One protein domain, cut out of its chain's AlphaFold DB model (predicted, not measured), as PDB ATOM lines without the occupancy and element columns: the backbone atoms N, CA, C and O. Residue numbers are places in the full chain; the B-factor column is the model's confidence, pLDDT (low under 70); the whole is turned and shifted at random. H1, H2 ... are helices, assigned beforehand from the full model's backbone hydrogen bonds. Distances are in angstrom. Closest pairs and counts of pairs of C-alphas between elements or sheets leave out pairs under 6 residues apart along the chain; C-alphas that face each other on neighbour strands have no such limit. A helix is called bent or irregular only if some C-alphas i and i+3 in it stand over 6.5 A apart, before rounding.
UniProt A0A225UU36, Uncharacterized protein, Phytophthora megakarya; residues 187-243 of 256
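What this domain is: This is residues 187 to 243 of the 256 residues of an uncharacterized protein of Phytophthora megakarya (UniProt A0A225UU36). A long, kinked helix, H2, is the bar; H1 crosses its middle and H3 sets off near its last residues, the three roughly at right angles. The 57 printed residues hold three named helices, H1, H2, H3, and no named strand: all helix, compact, radius of gyration of the C-alphas 11.3 A, spans 30 by 21 by 18 A.

Where its parts are: Find C-alpha 187 at (141.365, 137.170, 72.638), where H1, residues 187 to 194, begins. H2, residues 205 to 225, runs 28.6 A; it is irregular, C-alphas 217 and 220 being 7.5 A apart, with a kink of 53 degrees near residue 219. H3, residues 230 to 241, runs 16.4 A to C-alpha 241 at (126.542, 139.646, 71.635).

How they stand to each other: H1 touches residues 209 to 217 of H2, closest C-alphas Leu 192 and Thr 212, 6.2 A, only just about perpendicular at 71 degrees. H1 touches residues 238 to 241 of H3, closest C-alphas Ser 194 and Cys 238, 6.0 A, about perpendicular at 80 degrees. H2 and H3 only just touch, with 3 pairs of C-alphas within 8 A, closest Lys 223 and Val 232, 5.8 A. Every O i to N i+4 pair is within hydrogen-bond range in H1 and H3, and 15 of 17 in H2.

The domain as a whole: The printed part has no cut and no long link; pLDDT is under 70 at residues 187 to 191, 196 to 201 and 242 to 243.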
ATOM      1  N   ARG A 187     142.622 137.356  73.376       62.69
ATOM      2  CA  ARG A 187     141.365 137.170  72.638       62.69
ATOM      3  C   ARG A 187     140.587 135.942  73.084       62.69
ATOM      4  O   ARG A 187     139.364 136.006  73.159       62.69
ATOM      5  N   ALA A 188     141.249 134.828  73.386       64.56
ATOM      6  CA  ALA A 188     140.542 133.691  73.946       64.56
ATOM      7  C   ALA A 188     140.137 133.924  75.411       64.56
ATOM      8  O   ALA A 188     139.155 133.320  75.826       64.56
ATOM      9  N   THR A 189     140.787 134.828  76.165       68.06
ATOM     10  CA  THR A 189     140.239 135.303  77.452       68.06
ATOM     11  C   THR A 189     138.998 136.184  77.271       68.06
ATOM     12  O   THR A 189     138.015 135.960  77.970       68.06
ATOM     13  N   ASP A 190     138.958 137.078  76.277       68.81
ATOM     14  CA  ASP A 190     137.740 137.853  75.971       68.81
ATOM     15  C   ASP A 190     136.574 136.925  75.557       68.81
ATOM     16  O   ASP A 190     135.441 137.063  76.024       68.81
ATOM     17  N   MET A 191     136.850 135.905  74.732       68.06
ATOM     18  CA  MET A 191     135.857 134.881  74.374       68.06
ATOM     19  C   MET A 191     135.420 134.033  75.578       68.06
ATOM     20  O   MET A 191     134.249 133.672  75.686       68.06
ATOM     21  N   LEU A 192     136.339 133.721  76.493       71.75
ATOM     22  CA  LEU A 192     136.075 132.967  77.719       71.75
ATOM     23  C   LEU A 192     135.119 133.714  78.661       71.75
ATOM     24  O   LEU A 192     134.269 133.078  79.280       71.75
ATOM     25  N   GLU A 193     135.222 135.044  78.730       72.06
ATOM     26  CA  GLU A 193     134.288 135.902  79.471       72.06
ATOM     27  C   GLU A 193     132.941 136.077  78.743       72.06
ATOM     28  O   GLU A 193     131.898 136.152  79.394       72.06
ATOM     29  N   SER A 194     132.931 136.067  77.402       70.50
ATOM     30  CA  SER A 194     131.704 136.206  76.592       70.50
ATOM     31  C   SER A 194     130.720 135.031  76.683       70.50
ATOM     32  O   SER A 194     129.547 135.188  76.343       70.50
ATOM     33  N   ILE A 195     131.167 133.845  77.120       71.06
ATOM     34  CA  ILE A 195     130.347 132.624  77.167       71.06
ATOM     35  C   ILE A 195     129.881 132.370  78.615       71.06
ATOM     36  O   ILE A 195     130.604 131.745  79.395       71.06
ATOM     37  N   PRO A 196     128.655 132.784  79.004       66.00
ATOM     38  CA  PRO A 196     128.126 132.564  80.347       66.00
ATOM     39  C   PRO A 196     127.718 131.098  80.550       66.00
ATOM     40  O   PRO A 196     126.542 130.727  80.460       66.00
ATOM     41  N   VAL A 197     128.688 130.238  80.861       64.94
ATOM     42  CA  VAL A 197     128.393 128.874  81.314       64.94
ATOM     43  C   VAL A 197     127.778 128.965  82.712       64.94
ATOM     44  O   VAL A 197     128.391 129.463  83.652       64.94
ATOM     45  N   GLN A 198     126.520 128.548  82.842       58.03
ATOM     46  CA  GLN A 198     125.715 128.901  84.011       58.03
ATOM     47  C   GLN A 198     126.227 128.278  85.318       58.03
ATOM     48  O   GLN A 198     126.523 127.084  85.388       58.03
ATOM     49  N   HIS A 199     126.153 129.056  86.404       55.94
ATOM     50  CA  HIS A 199     126.382 128.617  87.791       55.94
ATOM     51  C   HIS A 199     125.381 127.558  88.310       55.94
ATOM     52  O   HIS A 199     125.409 127.207  89.486       55.94
ATOM     53  N   LEU A 200     124.489 127.046  87.457       54.59
ATOM     54  CA  LEU A 200     123.520 126.001  87.793       54.59
ATOM     55  C   LEU A 200     124.175 124.616  87.970       54.59
ATOM     56  O   LEU A 200     123.557 123.694  88.500       54.59
ATOM     57  N   LEU A 201     125.425 124.459  87.522       64.38
ATOM     58  CA  LEU A 201     126.221 123.250  87.707       64.38
ATOM     59  C   LEU A 201     127.005 123.327  89.024       64.38
ATOM     60  O   LEU A 201     127.744 124.283  89.252       64.38
ATOM     61  N   ASN A 202     126.920 122.283  89.857       75.62
ATOM     62  CA  ASN A 202     127.743 122.131  91.066       75.62
ATOM     63  C   ASN A 202     129.189 121.731  90.706       75.62
ATOM     64  O   ASN A 202     129.649 120.626  90.992       75.62
ATOM     65  N   VAL A 203     129.878 122.618  89.989       75.00
ATOM     66  CA  VAL A 203     131.204 122.421  89.398       75.00
ATOM     67  C   VAL A 203     132.067 123.624  89.765       75.00
ATOM     68  O   VAL A 203     131.618 124.765  89.712       75.00
ATOM     69  N   SER A 204     133.322 123.387  90.159       80.94
ATOM     70  CA  SER A 204     134.215 124.486  90.545       80.94
ATOM     71  C   SER A 204     134.460 125.451  89.379       80.94
ATOM     72  O   SER A 204     134.643 125.011  88.242       80.94
ATOM     73  N   SER A 205     134.556 126.752  89.676       75.75
ATOM     74  CA  SER A 205     134.857 127.789  88.678       75.75
ATOM     75  C   SER A 205     136.082 127.437  87.824       75.75
ATOM     76  O   SER A 205     135.991 127.524  86.610       75.75
ATOM     77  N   LYS A 206     137.165 126.900  88.411       79.50
ATOM     78  CA  LYS A 206     138.357 126.456  87.659       79.50
ATOM     79  C   LYS A 206     138.047 125.412  86.581       79.50
ATOM     80  O   LYS A 206     138.558 125.510  85.471       79.50
ATOM     81  N   VAL A 207     137.217 124.414  86.895       79.69
ATOM     82  CA  VAL A 207     136.804 123.390  85.917       79.69
ATOM     83  C   VAL A 207     135.935 124.017  84.829       79.69
ATOM     84  O   VAL A 207     136.105 123.694  83.660       79.69
ATOM     85  N   LEU A 208     135.059 124.956  85.193       78.88
ATOM     86  CA  LEU A 208     134.232 125.704  84.247       78.88
ATOM     87  C   LEU A 208     135.089 126.529  83.271       78.88
ATOM     88  O   LEU A 208     134.898 126.438  82.059       78.88
ATOM     89  N   THR A 209     136.081 127.260  83.786       80.94
ATOM     90  CA  THR A 209     137.057 128.035  83.007       80.94
ATOM     91  C   THR A 209     137.830 127.137  82.041       80.94
ATOM     92  O   THR A 209     137.906 127.447  80.856       80.94
ATOM     93  N   VAL A 210     138.337 125.987  82.501       83.00
ATOM     94  CA  VAL A 210     139.036 125.026  81.630       83.00
ATOM     95  C   VAL A 210     138.099 124.488  80.544       83.00
ATOM     96  O   VAL A 210     138.444 124.547  79.368       83.00
ATOM     97  N   LEU A 211     136.894 124.017  80.887       84.12
ATOM     98  CA  LEU A 211     135.938 123.496  79.899       84.12
ATOM     99  C   LEU A 211     135.560 124.544  78.840       84.12
ATOM    100  O   LEU A 211     135.476 124.218  77.657       84.12
ATOM    101  N   THR A 212     135.389 125.800  79.250       82.06
ATOM    102  CA  THR A 212     135.068 126.907  78.340       82.06
ATOM    103  C   THR A 212     136.274 127.276  77.466       82.06
ATOM    104  O   THR A 212     136.108 127.487  76.269       82.06
ATOM    105  N   ALA A 213     137.500 127.235  77.997       83.75
ATOM    106  CA  ALA A 213     138.727 127.414  77.214       83.75
ATOM    107  C   ALA A 213     138.912 126.317  76.145       83.75
ATOM    108  O   ALA A 213     139.283 126.612  75.008       83.75
ATOM    109  N   TYR A 214     138.593 125.058  76.470       85.12
ATOM    110  CA  TYR A 214     138.522 123.978  75.476       85.12
ATOM    111  C   TYR A 214     137.425 124.253  74.432       85.12
ATOM    112  O   TYR A 214     137.680 124.111  73.236       85.12
ATOM    113  N   LEU A 215     136.230 124.689  74.846       85.19
ATOM    114  CA  LEU A 215     135.141 125.024  73.922       85.19
ATOM    115  C   LEU A 215     135.549 126.126  72.930       85.19
ATOM    116  O   LEU A 215     135.351 125.945  71.734       85.19
ATOM    117  N   VAL A 216     136.174 127.210  73.403       84.06
ATOM    118  CA  VAL A 216     136.701 128.300  72.559       84.06
ATOM    119  C   VAL A 216     137.755 127.774  71.580       84.06
ATOM    120  O   VAL A 216     137.626 127.984  70.374       84.06
ATOM    121  N   ARG A 217     138.755 127.018  72.060       83.44
ATOM    122  CA  ARG A 217     139.843 126.480  71.221       83.44
ATOM    123  C   ARG A 217     139.348 125.583  70.084       83.44
ATOM    124  O   ARG A 217     139.915 125.614  68.994       83.44
ATOM    125  N   TYR A 218     138.322 124.770  70.328       85.44
ATOM    126  CA  TYR A 218     137.801 123.816  69.342       85.44
ATOM    127  C   TYR A 218     136.534 124.305  68.611       85.44
ATOM    128  O   TYR A 218     136.080 123.638  67.679       85.44
ATOM    129  N   TYR A 219     135.998 125.487  68.948       86.19
ATOM    130  CA  TYR A 219     134.818 126.074  68.298       86.19
ATOM    131  C   TYR A 219     134.929 126.183  66.764       86.19
ATOM    132  O   TYR A 219     133.967 125.794  66.098       86.19
ATOM    133  N   PRO A 220     136.058 126.610  66.153       85.19
ATOM    134  CA  PRO A 220     136.169 126.683  64.692       85.19
ATOM    135  C   PRO A 220     135.982 125.320  64.013       85.19
ATOM    136  O   PRO A 220     135.298 125.210  62.997       85.19
ATOM    137  N   GLN A 221     136.542 124.264  64.612       87.44
ATOM    138  CA  GLN A 221     136.434 122.892  64.110       87.44
ATOM    139  C   GLN A 221     135.004 122.363  64.280       87.44
ATOM    140  O   GLN A 221     134.445 121.775  63.356       87.44
ATOM    141  N   LEU A 222     134.379 122.636  65.429       87.75
ATOM    142  CA  LEU A 222     132.990 122.273  65.710       87.75
ATOM    143  C   LEU A 222     132.007 122.966  64.747       87.75
ATOM    144  O   LEU A 222     131.094 122.324  64.231       87.75
ATOM    145  N   LYS A 223     132.236 124.251  64.446       89.38
ATOM    146  CA  LYS A 223     131.461 125.042  63.477       89.38
ATOM    147  C   LYS A 223     131.611 124.527  62.046       89.38
ATOM    148  O   LYS A 223     130.628 124.521  61.313       89.38
ATOM    149  N   ALA A 224     132.805 124.073  61.660       90.38
ATOM    150  CA  ALA A 224     133.045 123.460  60.354       90.38
ATOM    151  C   ALA A 224     132.396 122.068  60.217       90.38
ATOM    152  O   ALA A 224     131.912 121.725  59.143       90.38
ATOM    153  N   LEU A 225     132.369 121.277  61.296       91.44
ATOM    154  CA  LEU A 225     131.794 119.926  61.311       91.44
ATOM    155  C   LEU A 225     130.259 119.916  61.337       91.44
ATOM    156  O   LEU A 225     129.646 119.088  60.668       91.44
ATOM    157  N   ALA A 226     129.636 120.792  62.131       89.25
ATOM    158  CA  ALA A 226     128.190 120.789  62.347       89.25
ATOM    159  C   ALA A 226     127.646 122.214  62.594       89.25
ATOM    160  O   ALA A 226     127.259 122.541  63.718       89.25
ATOM    161  N   PRO A 227     127.575 123.080  61.563       88.69
ATOM    162  CA  PRO A 227     127.193 124.488  61.727       88.69
ATOM    163  C   PRO A 227     125.771 124.687  62.278       88.69
ATOM    164  O   PRO A 227     125.514 125.668  62.970       88.69
ATOM    165  N   GLY A 228     124.857 123.749  62.004       88.56
ATOM    166  CA  GLY A 228     123.487 123.747  62.533       88.56
ATOM    167  C   GLY A 228     123.334 123.157  63.940       88.56
ATOM    168  O   GLY A 228     122.215 123.087  64.441       88.56
ATOM    169  N   ALA A 229     124.413 122.700  64.589       89.06
ATOM    170  CA  ALA A 229     124.316 122.140  65.932       89.06
ATOM    171  C   ALA A 229     123.931 123.233  66.953       89.06
ATOM    172  O   ALA A 229     124.550 124.302  66.943       89.06
ATOM    173  N   PRO A 230     123.009 122.971  67.903       88.19
ATOM    174  CA  PRO A 230     122.589 123.970  68.889       88.19
ATOM    175  C   PRO A 230     123.755 124.584  69.676       88.19
ATOM    176  O   PRO A 230     123.756 125.774  69.955       88.19
ATOM    177  N   VAL A 231     124.799 123.807  69.982       85.44
ATOM    178  CA  VAL A 231     126.011 124.321  70.645       85.44
ATOM    179  C   VAL A 231     126.759 125.365  69.800       85.44
ATOM    180  O   VAL A 231     127.239 126.352  70.349       85.44
ATOM    181  N   VAL A 232     126.818 125.203  68.474       88.25
ATOM    182  CA  VAL A 232     127.490 126.153  67.570       88.25
ATOM    183  C   VAL A 232     126.699 127.452  67.461       88.25
ATOM    184  O   VAL A 232     127.300 128.528  67.490       88.25
ATOM    185  N   GLN A 233     125.368 127.347  67.384       88.62
ATOM    186  CA  GLN A 233     124.459 128.494  67.391       88.62
ATOM    187  C   GLN A 233     124.590 129.283  68.695       88.62
ATOM    188  O   GLN A 233     124.854 130.477  68.652       88.62
ATOM    189  N   ARG A 234     124.519 128.615  69.854       86.19
ATOM    190  CA  ARG A 234     124.591 129.268  71.172       86.19
ATOM    191  C   ARG A 234     125.938 129.933  71.444       86.19
ATOM    192  O   ARG A 234     125.962 131.028  71.987       86.19
ATOM    193  N   VAL A 235     127.053 129.315  71.043       85.19
ATOM    194  CA  VAL A 235     128.372 129.970  71.138       85.19
ATOM    195  C   VAL A 235     128.470 131.145  70.157       85.19
ATOM    196  O   VAL A 235     129.015 132.178  70.525       85.19
ATOM    197  N   GLY A 236     127.891 131.034  68.954       83.06
ATOM    198  CA  GLY A 236     127.779 132.154  68.011       83.06
ATOM    199  C   GLY A 236     127.005 133.341  68.594       83.06
ATOM    200  O   GLY A 236     127.555 134.431  68.662       83.06
ATOM    201  N   GLU A 237     125.797 133.105  69.116       84.94
ATOM    202  CA  GLU A 237     124.962 134.113  69.793       84.94
ATOM    203  C   GLU A 237     125.724 134.854  70.907       84.94
ATOM    204  O   GLU A 237     125.600 136.074  71.032       84.94
ATOM    205  N   CYS A 238     126.521 134.141  71.711       81.50
ATOM    206  CA  CYS A 238     127.350 134.737  72.764       81.50
ATOM    207  C   CYS A 238     128.479 135.614  72.198       81.50
ATOM    208  O   CYS A 238     128.637 136.753  72.633       81.50
ATOM    209  N   LEU A 239     129.223 135.118  71.205       79.06
ATOM    210  CA  LEU A 239     130.318 135.860  70.567       79.06
ATOM    211  C   LEU A 239     129.809 137.120  69.849       79.06
ATOM    212  O   LEU A 239     130.371 138.201  70.034       79.06
ATOM    213  N   ASP A 240     128.705 137.002  69.106       79.69
ATOM    214  CA  ASP A 240     128.050 138.113  68.409       79.69
ATOM    215  C   ASP A 240     127.541 139.172  69.407       79.69
ATOM    216  O   ASP A 240     127.718 140.371  69.184       79.69
ATOM    217  N   SER A 241     126.987 138.746  70.552       76.56
ATOM    218  CA  SER A 241     126.542 139.646  71.635       76.56
ATOM    219  C   SER A 241     127.691 140.420  72.296       76.56
ATOM    220  O   SER A 241     127.471 141.518  72.809       76.56
ATOM    221  N   SER A 242     128.910 139.875  72.269       69.81
ATOM    222  CA  SER A 242     130.137 140.532  72.743       69.81
ATOM    223  C   SER A 242     130.923 141.249  71.636       69.81
ATOM    224  O   SER A 242     131.969 141.828  71.916       69.81
ATOM    225  N   GLY A 243     130.434 141.247  70.389       64.94
ATOM    226  CA  GLY A 243     131.086 141.905  69.253       64.94
ATOM    227  C   GLY A 243     132.343 141.197  68.729       64.94
ATOM    228  O   GLY A 243     133.147 141.822  68.038       64.94
TER     229      GLY A 243